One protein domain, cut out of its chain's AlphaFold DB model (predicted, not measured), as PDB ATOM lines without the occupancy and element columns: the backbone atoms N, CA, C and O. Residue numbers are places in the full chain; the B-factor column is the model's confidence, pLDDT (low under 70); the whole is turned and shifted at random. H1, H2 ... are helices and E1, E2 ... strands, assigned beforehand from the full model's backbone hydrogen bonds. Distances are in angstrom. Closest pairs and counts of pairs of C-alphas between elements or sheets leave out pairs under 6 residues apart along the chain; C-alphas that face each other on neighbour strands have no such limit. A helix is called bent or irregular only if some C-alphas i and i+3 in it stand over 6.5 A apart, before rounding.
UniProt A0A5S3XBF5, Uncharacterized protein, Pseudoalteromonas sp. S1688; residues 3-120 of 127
ATOM      1  N   ASN A   3       8.715  40.001 -18.172       88.44
ATOM      2  CA  ASN A   3       8.640  39.496 -16.803       88.44
ATOM      3  C   ASN A   3       8.704  40.634 -15.782       88.44
ATOM      4  O   ASN A   3       9.439  41.602 -15.973       88.44
ATOM      5  N   LYS A   4       7.938  40.527 -14.691       92.50
ATOM      6  CA  LYS A   4       8.010  41.462 -13.556       92.50
ATOM      7  C   LYS A   4       9.189  41.081 -12.659       92.50
ATOM      8  O   LYS A   4       9.421  39.899 -12.423       92.50
ATOM      9  N   ILE A   5       9.897  42.075 -12.133       92.62
ATOM     10  CA  ILE A   5      10.972  41.873 -11.159       92.62
ATOM     11  C   ILE A   5      10.794  42.807  -9.963       92.62
ATOM     12  O   ILE A   5      10.231  43.898 -10.093       92.62
ATOM     13  N   ASN A   6      11.234  42.355  -8.789       93.00
ATOM     14  CA  ASN A   6      11.233  43.178  -7.588       93.00
ATOM     15  C   ASN A   6      12.276  44.302  -7.735       93.00
ATOM     16  O   ASN A   6      13.411  44.047  -8.130       93.00
ATOM     17  N   GLN A   7      11.897  45.544  -7.434       90.88
ATOM     18  CA  GLN A   7      12.800  46.696  -7.518       90.88
ATOM     19  C   GLN A   7      13.802  46.752  -6.362       90.88
ATOM     20  O   GLN A   7      14.862  47.361  -6.518       90.88
ATOM     21  N   ASP A   8      13.469  46.105  -5.245       91.00
ATOM     22  CA  ASP A   8      14.328  46.002  -4.064       91.00
ATOM     23  C   ASP A   8      15.317  44.836  -4.173       91.00
ATOM     24  O   ASP A   8      16.200  44.686  -3.338       91.00
ATOM     25  N   ASP A   9      15.202  44.018  -5.222       93.56
ATOM     26  CA  ASP A   9      16.191  42.994  -5.520       93.56
ATOM     27  C   ASP A   9      17.446  43.637  -6.122       93.56
ATOM     28  O   ASP A   9      17.429  44.189  -7.230       93.56
ATOM     29  N   THR A  10      18.553  43.565  -5.388       92.50
ATOM     30  CA  THR A  10      19.858  44.069  -5.824       92.50
ATOM     31  C   THR A  10      20.339  43.383  -7.099       92.50
ATOM     32  O   THR A  10      20.792  44.057  -8.025       92.50
ATOM     33  N   LEU A  11      20.144  42.068  -7.220       93.56
ATOM     34  CA  LEU A  11      20.587  41.287  -8.375       93.56
ATOM     35  C   LEU A  11      19.707  41.492  -9.613       93.56
ATOM     36  O   LEU A  11      20.095  41.058 -10.697       93.56
ATOM     37  N   ARG A  12      18.571  42.205  -9.509       93.56
ATOM     38  CA  ARG A  12      17.696  42.508 -10.665       93.56
ATOM     39  C   ARG A  12      18.460  43.125 -11.835       93.56
ATOM     40  O   ARG A  12      18.090  42.915 -12.982       93.56
ATOM     41  N   VAL A  13      19.519  43.872 -11.522       94.00
ATOM     42  CA  VAL A  13      20.387  44.583 -12.464       94.00
ATOM     43  C   VAL A  13      20.952  43.631 -13.511       94.00
ATOM     44  O   VAL A  13      20.951  43.964 -14.694       94.00
ATOM     45  N   LEU A  14      21.312  42.411 -13.098       92.75
ATOM     46  CA  LEU A  14      21.786  41.360 -13.996       92.75
ATOM     47  C   LEU A  14      20.756  41.061 -15.092       92.75
ATOM     48  O   LEU A  14      21.123  40.901 -16.250       92.75
ATOM     49  N   ALA A  15      19.465  41.047 -14.754       91.38
ATOM     50  CA  ALA A  15      18.388  40.793 -15.705       91.38
ATOM     51  C   ALA A  15      17.913  42.046 -16.463       91.38
ATOM     52  O   ALA A  15      17.342  41.907 -17.542       91.38
ATOM     53  N   THR A  16      18.088  43.253 -15.912       91.50
ATOM     54  CA  THR A  16      17.458  44.476 -16.447       91.50
ATOM     55  C   THR A  16      18.379  45.373 -17.267       91.50
ATOM     56  O   THR A  16      17.868  46.134 -18.082       91.50
ATOM     57  N   GLU A  17      19.697  45.326 -17.056       87.19
ATOM     58  CA  GLU A  17      20.643  46.223 -17.749       87.19
ATOM     59  C   GLU A  17      20.980  45.800 -19.168       87.19
ATOM     60  O   GLU A  17      21.475  46.597 -19.957       87.19
ATOM     61  N   VAL A  18      20.728  44.539 -19.489       81.00
ATOM     62  CA  VAL A  18      21.062  43.984 -20.786       81.00
ATOM     63  C   VAL A  18      19.779  43.902 -21.598       81.00
ATOM     64  O   VAL A  18      18.909  43.068 -21.328       81.00
ATOM     65  N   THR A  19      19.632  44.798 -22.574       78.69
ATOM     66  CA  THR A  19      18.457  44.763 -23.444       78.69
ATOM     67  C   THR A  19      18.571  43.616 -24.454       78.69
ATOM     68  O   THR A  19      19.676  43.263 -24.863       78.69
ATOM     69  N   PRO A  20      17.445  43.047 -24.925       76.19
ATOM     70  CA  PRO A  20      17.475  41.956 -25.907       76.19
ATOM     71  C   PRO A  20      18.175  42.324 -27.221       76.19
ATOM     72  O   PRO A  20      18.697  41.460 -27.912       76.19
ATOM     73  N   PHE A  21      18.182  43.614 -27.569       75.75
ATOM     74  CA  PHE A  21      18.836  44.130 -28.772       75.75
ATOM     75  C   PHE A  21      20.357  44.276 -28.612       75.75
ATOM     76  O   PHE A  21      21.067  44.423 -29.603       75.75
ATOM     77  N   GLU A  22      20.860  44.243 -27.377       73.25
ATOM     78  CA  GLU A  22      22.283  44.361 -27.038       73.25
ATOM     79  C   GLU A  22      22.930  42.994 -26.756       73.25
ATOM     80  O   GLU A  22      24.103  42.931 -26.386       73.25
ATOM     81  N   THR A  23      22.196  41.893 -26.951       82.31
ATOM     82  CA  THR A  23      22.677  40.522 -26.731       82.31
ATOM     83  C   THR A  23      22.795  39.717 -28.019       82.31
ATOM     84  O   THR A  23      21.945  39.852 -28.898       82.31
ATOM     85  N   PRO A  24      23.784  38.809 -28.122       83.25
ATOM     86  CA  PRO A  24      23.772  37.752 -29.128       83.25
ATOM     87  C   PRO A  24      22.490  36.918 -29.042       83.25
ATOM     88  O   PRO A  24      21.967  36.705 -27.949       83.25
ATOM     89  N   LEU A  25      22.046  36.357 -30.171       79.56
ATOM     90  CA  LEU A  25      20.844  35.513 -30.240       79.56
ATOM     91  C   LEU A  25      20.868  34.345 -29.234       79.56
ATOM     92  O   LEU A  25      19.838  33.962 -28.693       79.56
ATOM     93  N   LEU A  26      22.057  33.795 -28.974       81.56
ATOM     94  CA  LEU A  26      22.271  32.633 -28.107       81.56
ATOM     95  C   LEU A  26      22.545  32.999 -26.640       81.56
ATOM     96  O   LEU A  26      22.992  32.154 -25.868       81.56
ATOM     97  N   PHE A  27      22.338  34.256 -26.245       84.50
ATOM     98  CA  PHE A  27      22.694  34.730 -24.916       84.50
ATOM     99  C   PHE A  27      21.505  35.359 -24.198       84.50
ATOM    100  O   PHE A  27      20.790  36.200 -24.737       84.50
ATOM    101  N   SER A  28      21.344  35.003 -22.925       85.62
ATOM    102  CA  SER A  28      20.422  35.676 -22.023       85.62
ATOM    103  C   SER A  28      21.018  35.778 -20.631       85.62
ATOM    104  O   SER A  28      21.377  34.779 -20.008       85.62
ATOM    105  N   ASN A  29      21.018  36.993 -20.096       89.31
ATOM    106  CA  ASN A  29      21.466  37.254 -18.733       89.31
ATOM    107  C   ASN A  29      20.484  36.742 -17.661       89.31
ATOM    108  O   ASN A  29      20.795  36.713 -16.471       89.31
ATOM    109  N   THR A  30      19.292  36.303 -18.071       88.25
ATOM    110  CA  THR A  30      18.261  35.781 -17.166       88.25
ATOM    111  C   THR A  30      18.695  34.501 -16.454       88.25
ATOM    112  O   THR A  30      18.391  34.338 -15.274       88.25
ATOM    113  N   GLY A  31      19.434  33.623 -17.142       87.06
ATOM    114  CA  GLY A  31      20.000  32.415 -16.543       87.06
ATOM    115  C   GLY A  31      21.062  32.750 -15.500       87.06
ATOM    116  O   GLY A  31      21.039  32.199 -14.404       87.06
ATOM    117  N   PHE A  32      21.929  33.723 -15.801       88.94
ATOM    118  CA  PHE A  32      22.928  34.199 -14.848       88.94
ATOM    119  C   PHE A  32      22.274  34.773 -13.585       88.94
ATOM    120  O   PHE A  32      22.612  34.348 -12.485       88.94
ATOM    121  N   TYR A  33      21.275  35.647 -13.737       91.25
ATOM    122  CA  TYR A  33      20.505  36.191 -12.615       91.25
ATOM    123  C   TYR A  33      19.868  35.097 -11.743       91.25
ATOM    124  O   TYR A  33      20.049  35.120 -10.528       91.25
ATOM    125  N   LYS A  34      19.145  34.137 -12.340       89.19
ATOM    126  CA  LYS A  34      18.460  33.065 -11.595       89.19
ATOM    127  C   LYS A  34      19.450  32.186 -10.836       89.19
ATOM    128  O   LYS A  34      19.349  32.069  -9.619       89.19
ATOM    129  N   ASN A  35      20.446  31.658 -11.545       88.88
ATOM    130  CA  ASN A  35      21.423  30.744 -10.965       88.88
ATOM    131  C   ASN A  35      22.243  31.440  -9.873       88.88
ATOM    132  O   ASN A  35      22.440  30.879  -8.801       88.88
ATOM    133  N   TYR A  36      22.710  32.671 -10.112       88.38
ATOM    134  CA  TYR A  36      23.532  33.390  -9.136       88.38
ATOM    135  C   TYR A  36      22.736  33.806  -7.890       88.38
ATOM    136  O   TYR A  36      23.296  33.873  -6.797       88.38
ATOM    137  N   LYS A  37      21.432  34.067  -8.044       87.81
ATOM    138  CA  LYS A  37      20.532  34.387  -6.936       87.81
ATOM    139  C   LYS A  37      20.197  33.165  -6.085       87.81
ATOM    140  O   LYS A  37      20.231  33.261  -4.864       87.81
ATOM    141  N   GLU A  38      19.843  32.053  -6.720       85.88
ATOM    142  CA  GLU A  38      19.472  30.822  -6.018       85.88
ATOM    143  C   GLU A  38      20.714  30.133  -5.436       85.88
ATOM    144  O   GLU A  38      20.632  29.520  -4.378       85.88
ATOM    145  N   LYS A  39      21.878  30.253  -6.096       75.12
ATOM    146  CA  LYS A  39      23.142  29.536  -5.816       75.12
ATOM    147  C   LYS A  39      23.005  28.005  -5.740       75.12
ATOM    148  O   LYS A  39      24.004  27.310  -5.559       75.12
ATOM    149  N   GLU A  40      21.806  27.465  -5.932       69.50
ATOM    150  CA  GLU A  40      21.532  26.043  -6.026       69.50
ATOM    151  C   GLU A  40      22.091  25.513  -7.352       69.50
ATOM    152  O   GLU A  40      21.858  26.070  -8.423       69.50
ATOM    153  N   ASN A  41      22.855  24.424  -7.285       72.19
ATOM    154  CA  ASN A  41      23.389  23.702  -8.446       72.19
ATOM    155  C   ASN A  41      24.457  24.425  -9.291       72.19
ATOM    156  O   ASN A  41      24.764  23.950 -10.384       72.19
ATOM    157  N   ILE A  42      25.082  25.511  -8.813       80.38
ATOM    158  CA  ILE A  42      26.286  26.046  -9.474       80.38
ATOM    159  C   ILE A  42      27.519  25.264  -8.990       80.38
ATOM    160  O   ILE A  42      27.827  25.295  -7.796       80.38
ATOM    161  N   PRO A  43      28.281  24.611  -9.888       86.06
ATOM    162  CA  PRO A  43      29.585  24.056  -9.548       86.06
ATOM    163  C   PRO A  43      30.490  25.085  -8.856       86.06
ATOM    164  O   PRO A  43      30.674  26.197  -9.353       86.06
ATOM    165  N   SER A  44      31.115  24.703  -7.742       83.75
ATOM    166  CA  SER A  44      31.949  25.601  -6.926       83.75
ATOM    167  C   SER A  44      33.070  26.290  -7.713       83.75
ATOM    168  O   SER A  44      33.391  27.443  -7.440       83.75
ATOM    169  N   PHE A  45      33.626  25.627  -8.733       84.88
ATOM    170  CA  PHE A  45      34.652  26.221  -9.592       84.88
ATOM    171  C   PHE A  45      34.132  27.418 -10.407       84.88
ATOM    172  O   PHE A  45      34.887  28.358 -10.641       84.88
ATOM    173  N   LEU A  46      32.854  27.421 -10.816       83.94
ATOM    174  CA  LEU A  46      32.251  28.548 -11.536       83.94
ATOM    175  C   LEU A  46      32.029  29.738 -10.610       83.94
ATOM    176  O   LEU A  46      32.301  30.869 -11.003       83.94
ATOM    177  N   VAL A  47      31.590  29.487  -9.372       82.88
ATOM    178  CA  VAL A  47      31.501  30.537  -8.345       82.88
ATOM    179  C   VAL A  47      32.885  31.135  -8.105       82.88
ATOM    180  O   VAL A  47      33.036  32.352  -8.146       82.88
ATOM    181  N   GLY A  48      33.907  30.284  -7.975       83.00
ATOM    182  CA  GLY A  48      35.301  30.714  -7.886       83.00
ATOM    183  C   GLY A  48      35.725  31.587  -9.068       83.00
ATOM    184  O   GLY A  48      36.299  32.642  -8.854       83.00
ATOM    185  N   LEU A  49      35.385  31.219 -10.304       82.94
ATOM    186  CA  LEU A  49      35.748  31.993 -11.497       82.94
ATOM    187  C   LEU A  49      35.065  33.371 -11.570       82.94
ATOM    188  O   LEU A  49      35.613  34.311 -12.143       82.94
ATOM    189  N   ILE A  50      33.864  33.491 -11.003       85.44
ATOM    190  CA  ILE A  50      33.097  34.739 -10.982       85.44
ATOM    191  C   ILE A  50      33.548  35.642  -9.827       85.44
ATOM    192  O   ILE A  50      33.703  36.847 -10.017       85.44
ATOM    193  N   GLU A  51      33.748  35.080  -8.636       83.38
ATOM    194  CA  GLU A  51      34.049  35.846  -7.421       83.38
ATOM    195  C   GLU A  51      35.560  36.117  -7.256       83.38
ATOM    196  O   GLU A  51      35.944  37.150  -6.703       83.38
ATOM    197  N   GLN A  52      36.444  35.249  -7.769       80.50
ATOM    198  CA  GLN A  52      37.894  35.457  -7.705       80.50
ATOM    199  C   GLN A  52      38.355  36.400  -8.819       80.50
ATOM    200  O   GLN A  52      38.609  36.000  -9.957       80.50
ATOM    201  N   LYS A  53      38.522  37.674  -8.471       71.69
ATOM    202  CA  LYS A  53      39.192  38.650  -9.335       71.69
ATOM    203  C   LYS A  53      40.686  38.318  -9.402       71.69
ATOM    204  O   LYS A  53      41.419  38.574  -8.454       71.69
ATOM    205  N   GLN A  54      41.130  37.725 -10.511       69.00
ATOM    206  CA  GLN A  54      42.552  37.422 -10.744       69.00
ATOM    207  C   GLN A  54      43.368  38.652 -11.176       69.00
ATOM    208  O   GLN A  54      44.592  38.635 -11.086       69.00
ATOM    209  N   SER A  55      42.706  39.711 -11.650       74.00
ATOM    210  CA  SER A  55      43.334  40.913 -12.206       74.00
ATOM    211  C   SER A  55      42.520  42.171 -11.914       74.00
ATOM    212  O   SER A  55      41.319  42.100 -11.648       74.00
ATOM    213  N   ASP A  56      43.168  43.330 -12.051       79.12
ATOM    214  CA  ASP A  56      42.544  44.652 -11.877       79.12
ATOM    215  C   ASP A  56      41.502  44.986 -12.960       79.12
ATOM    216  O   ASP A  56      40.694  45.899 -12.796       79.12
ATOM    217  N   TYR A  57      41.503  44.253 -14.078       85.38
ATOM    218  CA  TYR A  57      40.573  44.442 -15.191       85.38
ATOM    219  C   TYR A  57      39.933  43.125 -15.630       85.38
ATOM    220  O   TYR A  57      40.472  42.044 -15.391       85.38
ATOM    221  N   SER A  58      38.782  43.224 -16.298       88.19
ATOM    222  CA  SER A  58      38.079  42.084 -16.894       88.19
ATOM    223  C   SER A  58      38.043  42.200 -18.416       88.19
ATOM    224  O   SER A  58      38.098  43.301 -18.966       88.19
ATOM    225  N   ILE A  59      37.970  41.059 -19.101       89.62
ATOM    226  CA  ILE A  59      37.895  40.999 -20.563       89.62
ATOM    227  C   ILE A  59      36.432  40.751 -20.949       89.62
ATOM    228  O   ILE A  59      35.872  39.726 -20.546       89.62
ATOM    229  N   PRO A  60      35.782  41.665 -21.692       92.12
ATOM    230  CA  PRO A  60      34.417  41.456 -22.146       92.12
ATOM    231  C   PRO A  60      34.372  40.493 -23.341       92.12
ATOM    232  O   PRO A  60      35.340  40.352 -24.089       92.12
ATOM    233  N   PHE A  61      33.223  39.859 -23.560       92.06
ATOM    234  CA  PHE A  61      33.005  39.014 -24.733       92.06
ATOM    235  C   PHE A  61      32.482  39.852 -25.903       92.06
ATOM    236  O   PHE A  61      31.324  40.270 -25.903       92.06
ATOM    237  N   SER A  62      33.327  40.111 -26.900       93.50
ATOM    238  CA  SER A  62      32.957  40.902 -28.079       93.50
ATOM    239  C   SER A  62      32.326  40.055 -29.187       93.50
ATOM    240  O   SER A  62      32.823  38.983 -29.524       93.50
ATOM    241  N   PHE A  63      31.267  40.568 -29.811       91.31
ATOM    242  CA  PHE A  63      30.574  39.933 -30.935       91.31
ATOM    243  C   PHE A  63      30.172  40.969 -31.990       91.31
ATOM    244  O   PHE A  63      30.111  42.168 -31.718       91.31
ATOM    245  N   LYS A  64      29.929  40.510 -33.220       91.06
ATOM    246  CA  LYS A  64      29.553  41.370 -34.350       91.06
ATOM    247  C   LYS A  64      28.056  41.274 -34.611       91.06
ATOM    248  O   LYS A  64      27.496  40.184 -34.558       91.06
ATOM    249  N   ILE A  65      27.446  42.410 -34.927       88.19
ATOM    250  CA  ILE A  65      26.089  42.496 -35.463       88.19
ATOM    251  C   ILE A  65      26.117  43.242 -36.792       88.19
ATOM    252  O   ILE A  65      26.902  44.182 -36.971       88.19
ATOM    253  N   ASP A  66      25.249  42.839 -37.706       88.31
ATOM    254  CA  ASP A  66      25.111  43.501 -38.996       88.31
ATOM    255  C   ASP A  66      24.550  44.910 -38.787       88.31
ATOM    256  O   ASP A  66      23.594  45.128 -38.034       88.31
ATOM    257  N   LYS A  67      25.186  45.897 -39.419       85.31
ATOM    258  CA  LYS A  67      24.718  47.283 -39.422       85.31
ATOM    259  C   LYS A  67      24.171  47.652 -40.792       85.31
ATOM    260  O   LYS A  67      23.043  48.123 -40.862       85.31
ATOM    261  N   ASP A  68      24.975  47.421 -41.827       87.94
ATOM    262  CA  ASP A  68      24.651  47.651 -43.234       87.94
ATOM    263  C   ASP A  68      25.196  46.480 -44.072       87.94
ATOM    264  O   ASP A  68      25.942  45.646 -43.565       87.94
ATOM    265  N   VAL A  69      24.916  46.466 -45.380       86.50
ATOM    266  CA  VAL A  69      25.364  45.413 -46.321       86.50
ATOM    267  C   VAL A  69      26.877  45.141 -46.257       86.50
ATOM    268  O   VAL A  69      27.304  44.005 -46.427       86.50
ATOM    269  N   ASN A  70      27.681  46.171 -45.976       89.31
ATOM    270  CA  ASN A  70      29.145  46.091 -45.944       89.31
ATOM    271  C   ASN A  70      29.743  46.497 -44.586       89.31
ATOM    272  O   ASN A  70      30.938  46.789 -44.509       89.31
ATOM    273  N   SER A  71      28.935  46.608 -43.525       92.38
ATOM    274  CA  SER A  71      29.427  47.099 -42.236       92.38
ATOM    275  C   SER A  71      28.847  46.340 -41.047       92.38
ATOM    276  O   SER A  71      27.666  45.996 -41.003       92.38
ATOM    277  N   TYR A  72      29.701  46.119 -40.049       90.94
ATOM    278  CA  TYR A  72      29.344  45.477 -38.788       90.94
ATOM    279  C   TYR A  72      29.530  46.464 -37.635       90.94
ATOM    280  O   TYR A  72      30.454  47.283 -37.643       90.94
ATOM    281  N   ARG A  73      28.692  46.355 -36.604       90.06
ATOM    282  CA  ARG A  73      28.969  46.931 -35.282       90.06
ATOM    283  C   ARG A  73      29.550  45.840 -34.393       90.06
ATOM    284  O   ARG A  73      29.044  44.722 -34.375       90.06
ATOM    285  N   VAL A  74      30.592  46.176 -33.643       91.94
ATOM    286  CA  VAL A  74      31.102  45.313 -32.577       91.94
ATOM    287  C   VAL A  74      30.414  45.728 -31.283       91.94
ATOM    288  O   VAL A  74      30.530  46.878 -30.863       91.94
ATOM    289  N   LEU A  75      29.686  44.798 -30.675       91.00
ATOM    290  CA  LEU A  75      29.145  44.922 -29.328       91.00
ATOM    291  C   LEU A  75      29.947  44.036 -28.380       91.00
ATOM    292  O   LEU A  75      30.773  43.228 -28.809       91.00
ATOM    293  N   SER A  76      29.777  44.226 -27.077       92.25
ATOM    294  CA  SER A  76      30.507  43.452 -26.078       92.25
ATOM    295  C   SER A  76      29.651  43.192 -24.849       92.25
ATOM    296  O   SER A  76      29.017  44.105 -24.327       92.25
ATOM    297  N   LEU A  77      29.654  41.943 -24.390       90.56
ATOM    298  CA  LEU A  77      29.026  41.531 -23.145       90.56
ATOM    299  C   LEU A  77      30.007  41.705 -21.990       90.56
ATOM    300  O   LEU A  77      31.167  41.296 -22.066       90.56
ATOM    301  N   ILE A  78      29.516  42.302 -20.911       91.94
ATOM    302  CA  ILE A  78      30.291  42.570 -19.702       91.94
ATOM    303  C   ILE A  78      30.678  41.243 -19.036       91.94
ATOM    304  O   ILE A  78      29.865  40.320 -18.966       91.94
ATOM    305  N   HIS A  79      31.899  41.157 -18.511       91.06
ATOM    306  CA  HIS A  79      32.345  39.991 -17.749       91.06
ATOM    307  C   HIS A  79      31.441  39.743 -16.518       91.06
ATOM    308  O   HIS A  79      31.132  40.709 -15.814       91.06
ATOM    309  N   PRO A  80      31.040  38.494 -16.199       90.31
ATOM    310  CA  PRO A  80      30.088  38.206 -15.116       90.31
ATOM    311  C   PRO A  80      30.464  38.802 -13.753       90.31
ATOM    312  O   PRO A  80      29.600  39.332 -13.059       90.31
ATOM    313  N   SER A  81      31.752  38.783 -13.394       90.88
ATOM    314  CA  SER A  81      32.235  39.381 -12.139       90.88
ATOM    315  C   SER A  81      31.944  40.884 -12.052       90.88
ATOM    316  O   SER A  81      31.455  41.369 -11.037       90.88
ATOM    317  N   LEU A  82      32.160  41.615 -13.149       91.88
ATOM    318  CA  LEU A  82      31.917  43.053 -13.212       91.88
ATOM    319  C   LEU A  82      30.415  43.368 -13.227       91.88
ATOM    320  O   LEU A  82      29.999  44.398 -12.708       91.88
ATOM    321  N   GLN A  83      29.578  42.477 -13.764       92.81
ATOM    322  CA  GLN A  83      28.125  42.645 -13.679       92.81
ATOM    323  C   GLN A  83      27.621  42.611 -12.225       92.81
ATOM    324  O   GLN A  83      26.685  43.337 -11.889       92.81
ATOM    325  N   ILE A  84      28.255  41.818 -11.352       92.00
ATOM    326  CA  ILE A  84      27.949  41.802  -9.913       92.00
ATOM    327  C   ILE A  84      28.361  43.128  -9.268       92.00
ATOM    328  O   ILE A  84      27.570  43.711  -8.529       92.00
ATOM    329  N   ASP A  85      29.540  43.655  -9.608       92.38
ATOM    330  CA  ASP A  85      29.975  44.971  -9.122       92.38
ATOM    331  C   ASP A  85      29.001  46.086  -9.551       92.38
ATOM    332  O   ASP A  85      28.692  46.981  -8.764       92.38
ATOM    333  N   ILE A  86      28.473  46.023 -10.780       94.06
ATOM    334  CA  ILE A  86      27.457  46.967 -11.276       94.06
ATOM    335  C   ILE A  86      26.161  46.844 -10.462       94.06
ATOM    336  O   ILE A  86      25.548  47.862 -10.126       94.06
ATOM    337  N   ALA A  87      25.749  45.624 -10.101       94.38
ATOM    338  CA  ALA A  87      24.590  45.417  -9.236       94.38
ATOM    339  C   ALA A  87      24.782  46.100  -7.869       94.38
ATOM    340  O   ALA A  87      23.906  46.858  -7.440       94.38
ATOM    341  N   SER A  88      25.950  45.927  -7.242       94.81
ATOM    342  CA  SER A  88      26.315  46.607  -5.990       94.81
ATOM    343  C   SER A  88      26.402  48.130  -6.145       94.81
ATOM    344  O   SER A  88      25.940  48.880  -5.283       94.81
ATOM    345  N   PHE A  89      26.932  48.621  -7.267       95.81
ATOM    346  CA  PHE A  89      26.971  50.052  -7.566       95.81
ATOM    347  C   PHE A  89      25.557  50.649  -7.633       95.81
ATOM    348  O   PHE A  89      25.273  51.678  -7.018       95.81
ATOM    349  N   TYR A  90      24.624  49.995  -8.320       95.44
ATOM    350  CA  TYR A  90      23.246  50.480  -8.383       95.44
ATOM    351  C   TYR A  90      22.480  50.342  -7.078       95.44
ATOM    352  O   TYR A  90      21.623  51.184  -6.801       95.44
ATOM    353  N   GLU A  91      22.756  49.327  -6.270       95.25
ATOM    354  CA  GLU A  91      22.223  49.259  -4.910       95.25
ATOM    355  C   GLU A  91      22.604  50.513  -4.115       95.25
ATOM    356  O   GLU A  91      21.722  51.197  -3.594       95.25
ATOM    357  N   ALA A  92      23.886  50.885  -4.136       96.62
ATOM    358  CA  ALA A  92      24.396  52.036  -3.398       96.62
ATOM    359  C   ALA A  92      23.933  53.393  -3.963       96.62
ATOM    360  O   ALA A  92      23.662  54.324  -3.201       96.62
ATOM    361  N   PHE A  93      23.846  53.532  -5.293       96.31
ATOM    362  CA  PHE A  93      23.736  54.849  -5.935       96.31
ATOM    363  C   PHE A  93      22.448  55.100  -6.719       96.31
ATOM    364  O   PHE A  93      22.210  56.242  -7.114       96.31
ATOM    365  N   SER A  94      21.576  54.107  -6.922       94.44
ATOM    366  CA  SER A  94      20.381  54.278  -7.769       94.44
ATOM    367  C   SER A  94      19.483  55.447  -7.352       94.44
ATOM    368  O   SER A  94      19.022  56.188  -8.213       94.44
ATOM    369  N   SER A  95      19.256  55.668  -6.056       94.38
ATOM    370  CA  SER A  95      18.455  56.805  -5.572       94.38
ATOM    371  C   SER A  95      19.098  58.157  -5.892       94.38
ATOM    372  O   SER A  95      18.411  59.080  -6.328       94.38
ATOM    373  N   ARG A  96      20.422  58.265  -5.729       94.88
ATOM    374  CA  ARG A  96      21.193  59.484  -6.013       94.88
ATOM    375  C   ARG A  96      21.249  59.787  -7.502       94.88
ATOM    376  O   ARG A  96      21.104  60.945  -7.880       94.88
ATOM    377  N   ILE A  97      21.417  58.755  -8.331       93.69
ATOM    378  CA  ILE A  97      21.372  58.875  -9.793       93.69
ATOM    379  C   ILE A  97      20.013  59.443 -10.206       93.69
ATOM    380  O   ILE A  97      19.965  60.473 -10.868       93.69
ATOM    381  N   LEU A  98      18.915  58.834  -9.744       94.50
ATOM    382  CA  LEU A  98      17.563  59.290 -10.075       94.50
ATOM    383  C   LEU A  98      17.300  60.726  -9.606       94.50
ATOM    384  O   LEU A  98      16.758  61.525 -10.364       94.50
ATOM    385  N   ASN A  99      17.715  61.076  -8.387       94.88
ATOM    386  CA  ASN A  99      17.553  62.434  -7.874       94.88
ATOM    387  C   ASN A  99      18.348  63.458  -8.700       94.88
ATOM    388  O   ASN A  99      17.785  64.458  -9.137       94.88
ATOM    389  N   SER A 100      19.619  63.173  -8.984       92.75
ATOM    390  CA  SER A 100      20.479  64.070  -9.766       92.75
ATOM    391  C   SER A 100      19.939  64.264 -11.183       92.75
ATOM    392  O   SER A 100      19.866  65.388 -11.676       92.75
ATOM    393  N   CYS A 101      19.489  63.177 -11.821       92.19
ATOM    394  CA  CYS A 101      18.877  63.240 -13.143       92.19
ATOM    395  C   CYS A 101      17.541  63.990 -13.132       92.19
ATOM    396  O   CYS A 101      17.270  64.689 -14.095       92.19
ATOM    397  N   SER A 102      16.743  63.910 -12.060       92.25
ATOM    398  CA  SER A 102      15.467  64.639 -11.974       92.25
ATOM    399  C   SER A 102      15.617  66.159 -11.864       92.25
ATOM    400  O   SER A 102      14.681  66.881 -12.192       92.25
ATOM    401  N   ILE A 103      16.775  66.638 -11.397       91.75
ATOM    402  CA  ILE A 103      17.062  68.068 -11.213       91.75
ATOM    403  C   ILE A 103      17.751  68.654 -12.454       91.75
ATOM    404  O   ILE A 103      17.531  69.811 -12.796       91.75
ATOM    405  N   SER A 104      18.606  67.873 -13.118       87.88
ATOM    406  CA  SER A 104      19.363  68.338 -14.281       87.88
ATOM    407  C   SER A 104      18.480  68.475 -15.525       87.88
ATOM    408  O   SER A 104      17.887  67.498 -15.978       87.88
ATOM    409  N   GLU A 105      18.485  69.654 -16.149       86.38
ATOM    410  CA  GLU A 105      17.827  69.889 -17.447       86.38
ATOM    411  C   GLU A 105      18.615  69.319 -18.638       86.38
ATOM    412  O   GLU A 105      18.091  69.192 -19.743       86.38
ATOM    413  N   PHE A 106      19.872  68.927 -18.418       83.25
ATOM    414  CA  PHE A 106      20.739  68.371 -19.451       83.25
ATOM    415  C   PHE A 106      20.991  66.888 -19.193       83.25
ATOM    416  O   PHE A 106      21.490  66.515 -18.128       83.25
ATOM    417  N   SER A 107      20.690  66.034 -20.177       80.88
ATOM    418  CA  SER A 107      21.225  64.672 -20.210       80.88
ATOM    419  C   SER A 107      21.148  64.004 -21.589       80.88
ATOM    420  O   SER A 107      20.156  64.134 -22.298       80.88
ATOM    421  N   ILE A 108      22.172  63.209 -21.927       81.44
ATOM    422  CA  ILE A 108      22.174  62.282 -23.078       81.44
ATOM    423  C   ILE A 108      21.374  61.004 -22.750       81.44
ATOM    424  O   ILE A 108      20.781  60.387 -23.633       81.44
ATOM    425  N   ARG A 109      21.337  60.601 -21.471       83.44
ATOM    426  CA  ARG A 109      20.527  59.485 -20.950       83.44
ATOM    427  C   ARG A 109      19.905  59.900 -19.616       83.44
ATOM    428  O   ARG A 109      20.633  60.212 -18.680       83.44
ATOM    429  N   HIS A 110      18.578  59.903 -19.507       90.44
ATOM    430  CA  HIS A 110      17.854  60.400 -18.326       90.44
ATOM    431  C   HIS A 110      17.148  59.250 -17.575       90.44
ATOM    432  O   HIS A 110      15.964  58.998 -17.811       90.44
ATOM    433  N   PRO A 111      17.852  58.500 -16.700       91.81
ATOM    434  CA  PRO A 111      17.215  57.533 -15.812       91.81
ATOM    435  C   PRO A 111      16.147  58.199 -14.941       91.81
ATOM    436  O   PRO A 111      16.451  59.062 -14.125       91.81
ATOM    437  N   SER A 112      14.895  57.768 -15.095       92.44
ATOM    438  CA  SER A 112      13.746  58.300 -14.348       92.44
ATOM    439  C   SER A 112      13.193  57.324 -13.308       92.44
ATOM    440  O   SER A 112      12.488  57.723 -12.382       92.44
ATOM    441  N   LYS A 113      13.511  56.028 -13.426       93.12
ATOM    442  CA  LYS A 113      13.035  54.992 -12.505       93.12
ATOM    443  C   LYS A 113      13.952  53.770 -12.494       93.12
ATOM    444  O   LYS A 113      14.563  53.436 -13.503       93.12
ATOM    445  N   LYS A 114      13.973  53.043 -11.370       94.00
ATOM    446  CA  LYS A 114      14.533  51.682 -11.307       94.00
ATOM    447  C   LYS A 114      13.730  50.735 -12.208       94.00
ATOM    448  O   LYS A 114      12.498  50.709 -12.130       94.00
ATOM    449  N   ALA A 115      14.412  49.906 -12.994       91.44
ATOM    450  CA  ALA A 115      13.760  48.889 -13.813       91.44
ATOM    451  C   ALA A 115      12.897  47.941 -12.956       91.44
ATOM    452  O   ALA A 115      13.322  47.480 -11.897       91.44
ATOM    453  N   SER A 116      11.665  47.687 -13.404       92.50
ATOM    454  CA  SER A 116      10.697  46.789 -12.749       92.50
ATOM    455  C   SER A 116      10.289  45.606 -13.626       92.50
ATOM    456  O   SER A 116       9.462  44.780 -13.228       92.50
ATOM    457  N   ARG A 117      10.845  45.536 -14.839       91.44
ATOM    458  CA  ARG A 117      10.568  44.496 -15.821       91.44
ATOM    459  C   ARG A 117      11.817  44.190 -16.635       91.44
ATOM    460  O   ARG A 117      12.644  45.075 -16.826       91.44
ATOM    461  N   TYR A 118      11.904  42.966 -17.133       89.88
ATOM    462  CA  TYR A 118      12.920  42.536 -18.092       89.88
ATOM    463  C   TYR A 118      12.287  41.631 -19.151       89.88
ATOM    464  O   TYR A 118      11.202  41.077 -18.943       89.88
ATOM    465  N   TYR A 119      12.938  41.510 -20.301       85.56
ATOM    466  CA  TYR A 119      12.452  40.695 -21.408       85.56
ATOM    467  C   TYR A 119      13.190  39.357 -21.459       85.56
ATOM    468  O   TYR A 119      14.406  39.302 -21.301       85.56
ATOM    469  N   THR A 120      12.447  38.293 -21.743       80.00
ATOM    470  CA  THR A 120      12.988  36.970 -22.067       80.00
ATOM    471  C   THR A 120      12.508  36.579 -23.460       80.00
ATOM    472  O   THR A 120      11.297  36.582 -23.706       80.00
TER     473      THR A 120
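This is residues 3 to 120 of the 127 residues of an uncharacterized protein of Pseudoalteromonas sp. S1688 (UniProt A0A5S3XBF5). A two-strand hairpin, E1 and E2, reaches away from a loose group of helices, in which the long, bent helix H4 runs past the short H1 and its second arm leads away from the other helices. H1 packs between H2 and the first arm of H4, and E3 pairs with the first printed residues. The printed part has 118 residues, in the order H1, H2, H3, E1, E2, H4, E3, a mixed class of helices and strands. It is only just compact, close to loose, with a radius of gyration of the C-alphas of 16.2 A and spans of 47 by 44 by 33 A.

E1, residues 61 to 68, and E2, residues 71 to 77, form an antiparallel hairpin at 152 degrees; N 63 and O 75 are within hydrogen-bond range at 2.9 A. H4, residues 80 to 103, was assigned as one helix by its hydrogen bonds but is bent, C-alphas 92 and 95 being 7.9 A apart; its arms H4a, 80 to 92, and H4b, 95 to 103, stand at a steep tilt of 65 degrees. E1 and H4a are apart. H1, residues 12 to 16, touches H4a, the closest C-alphas being those of Val 13 and Ala 87, 5.4 A. H1 also touches H2, residues 29 to 38, at Ala 15 and Thr 30, whose C-alphas are the closest, 5.2 A. H3, residues 44 to 51, only just touches H4a, with residues 80 to 81 of H4a alone and 3 pairs of C-alphas within 8 A; the closest are those of Ile 50 and Ser 81, 4.9 A. E3, residues 117 to 119, pairs with no named strand, but its residues 117 to 118 pair antiparallel with residues 3 to 4. In H1, H2, H3, H4a and H4b every O i to N i+4 pair is within hydrogen-bond range.

H1 begins at C-alpha 12, (17.696, 42.508, -10.665), and E3 ends at C-alpha 119, (12.452, 40.695, -21.408). From first to last C-alpha, E1 is 22.1 A long, E2 19.9 A, H4a 19.0 A, H2 14.4 A and H4b 12.7 A.

The C-alphas of Pro 43 and Glu 105 are the two farthest apart, 48.0 A. The printed part has no cut. The links H1 to H2 and H4 to E3 are long, and residues 40 to 46, of which 44 to 46 belong to H3, and 103 to 108 stand free. Mean pLDDT of the printed part is 88.0, with residues 40 and 54 under 70.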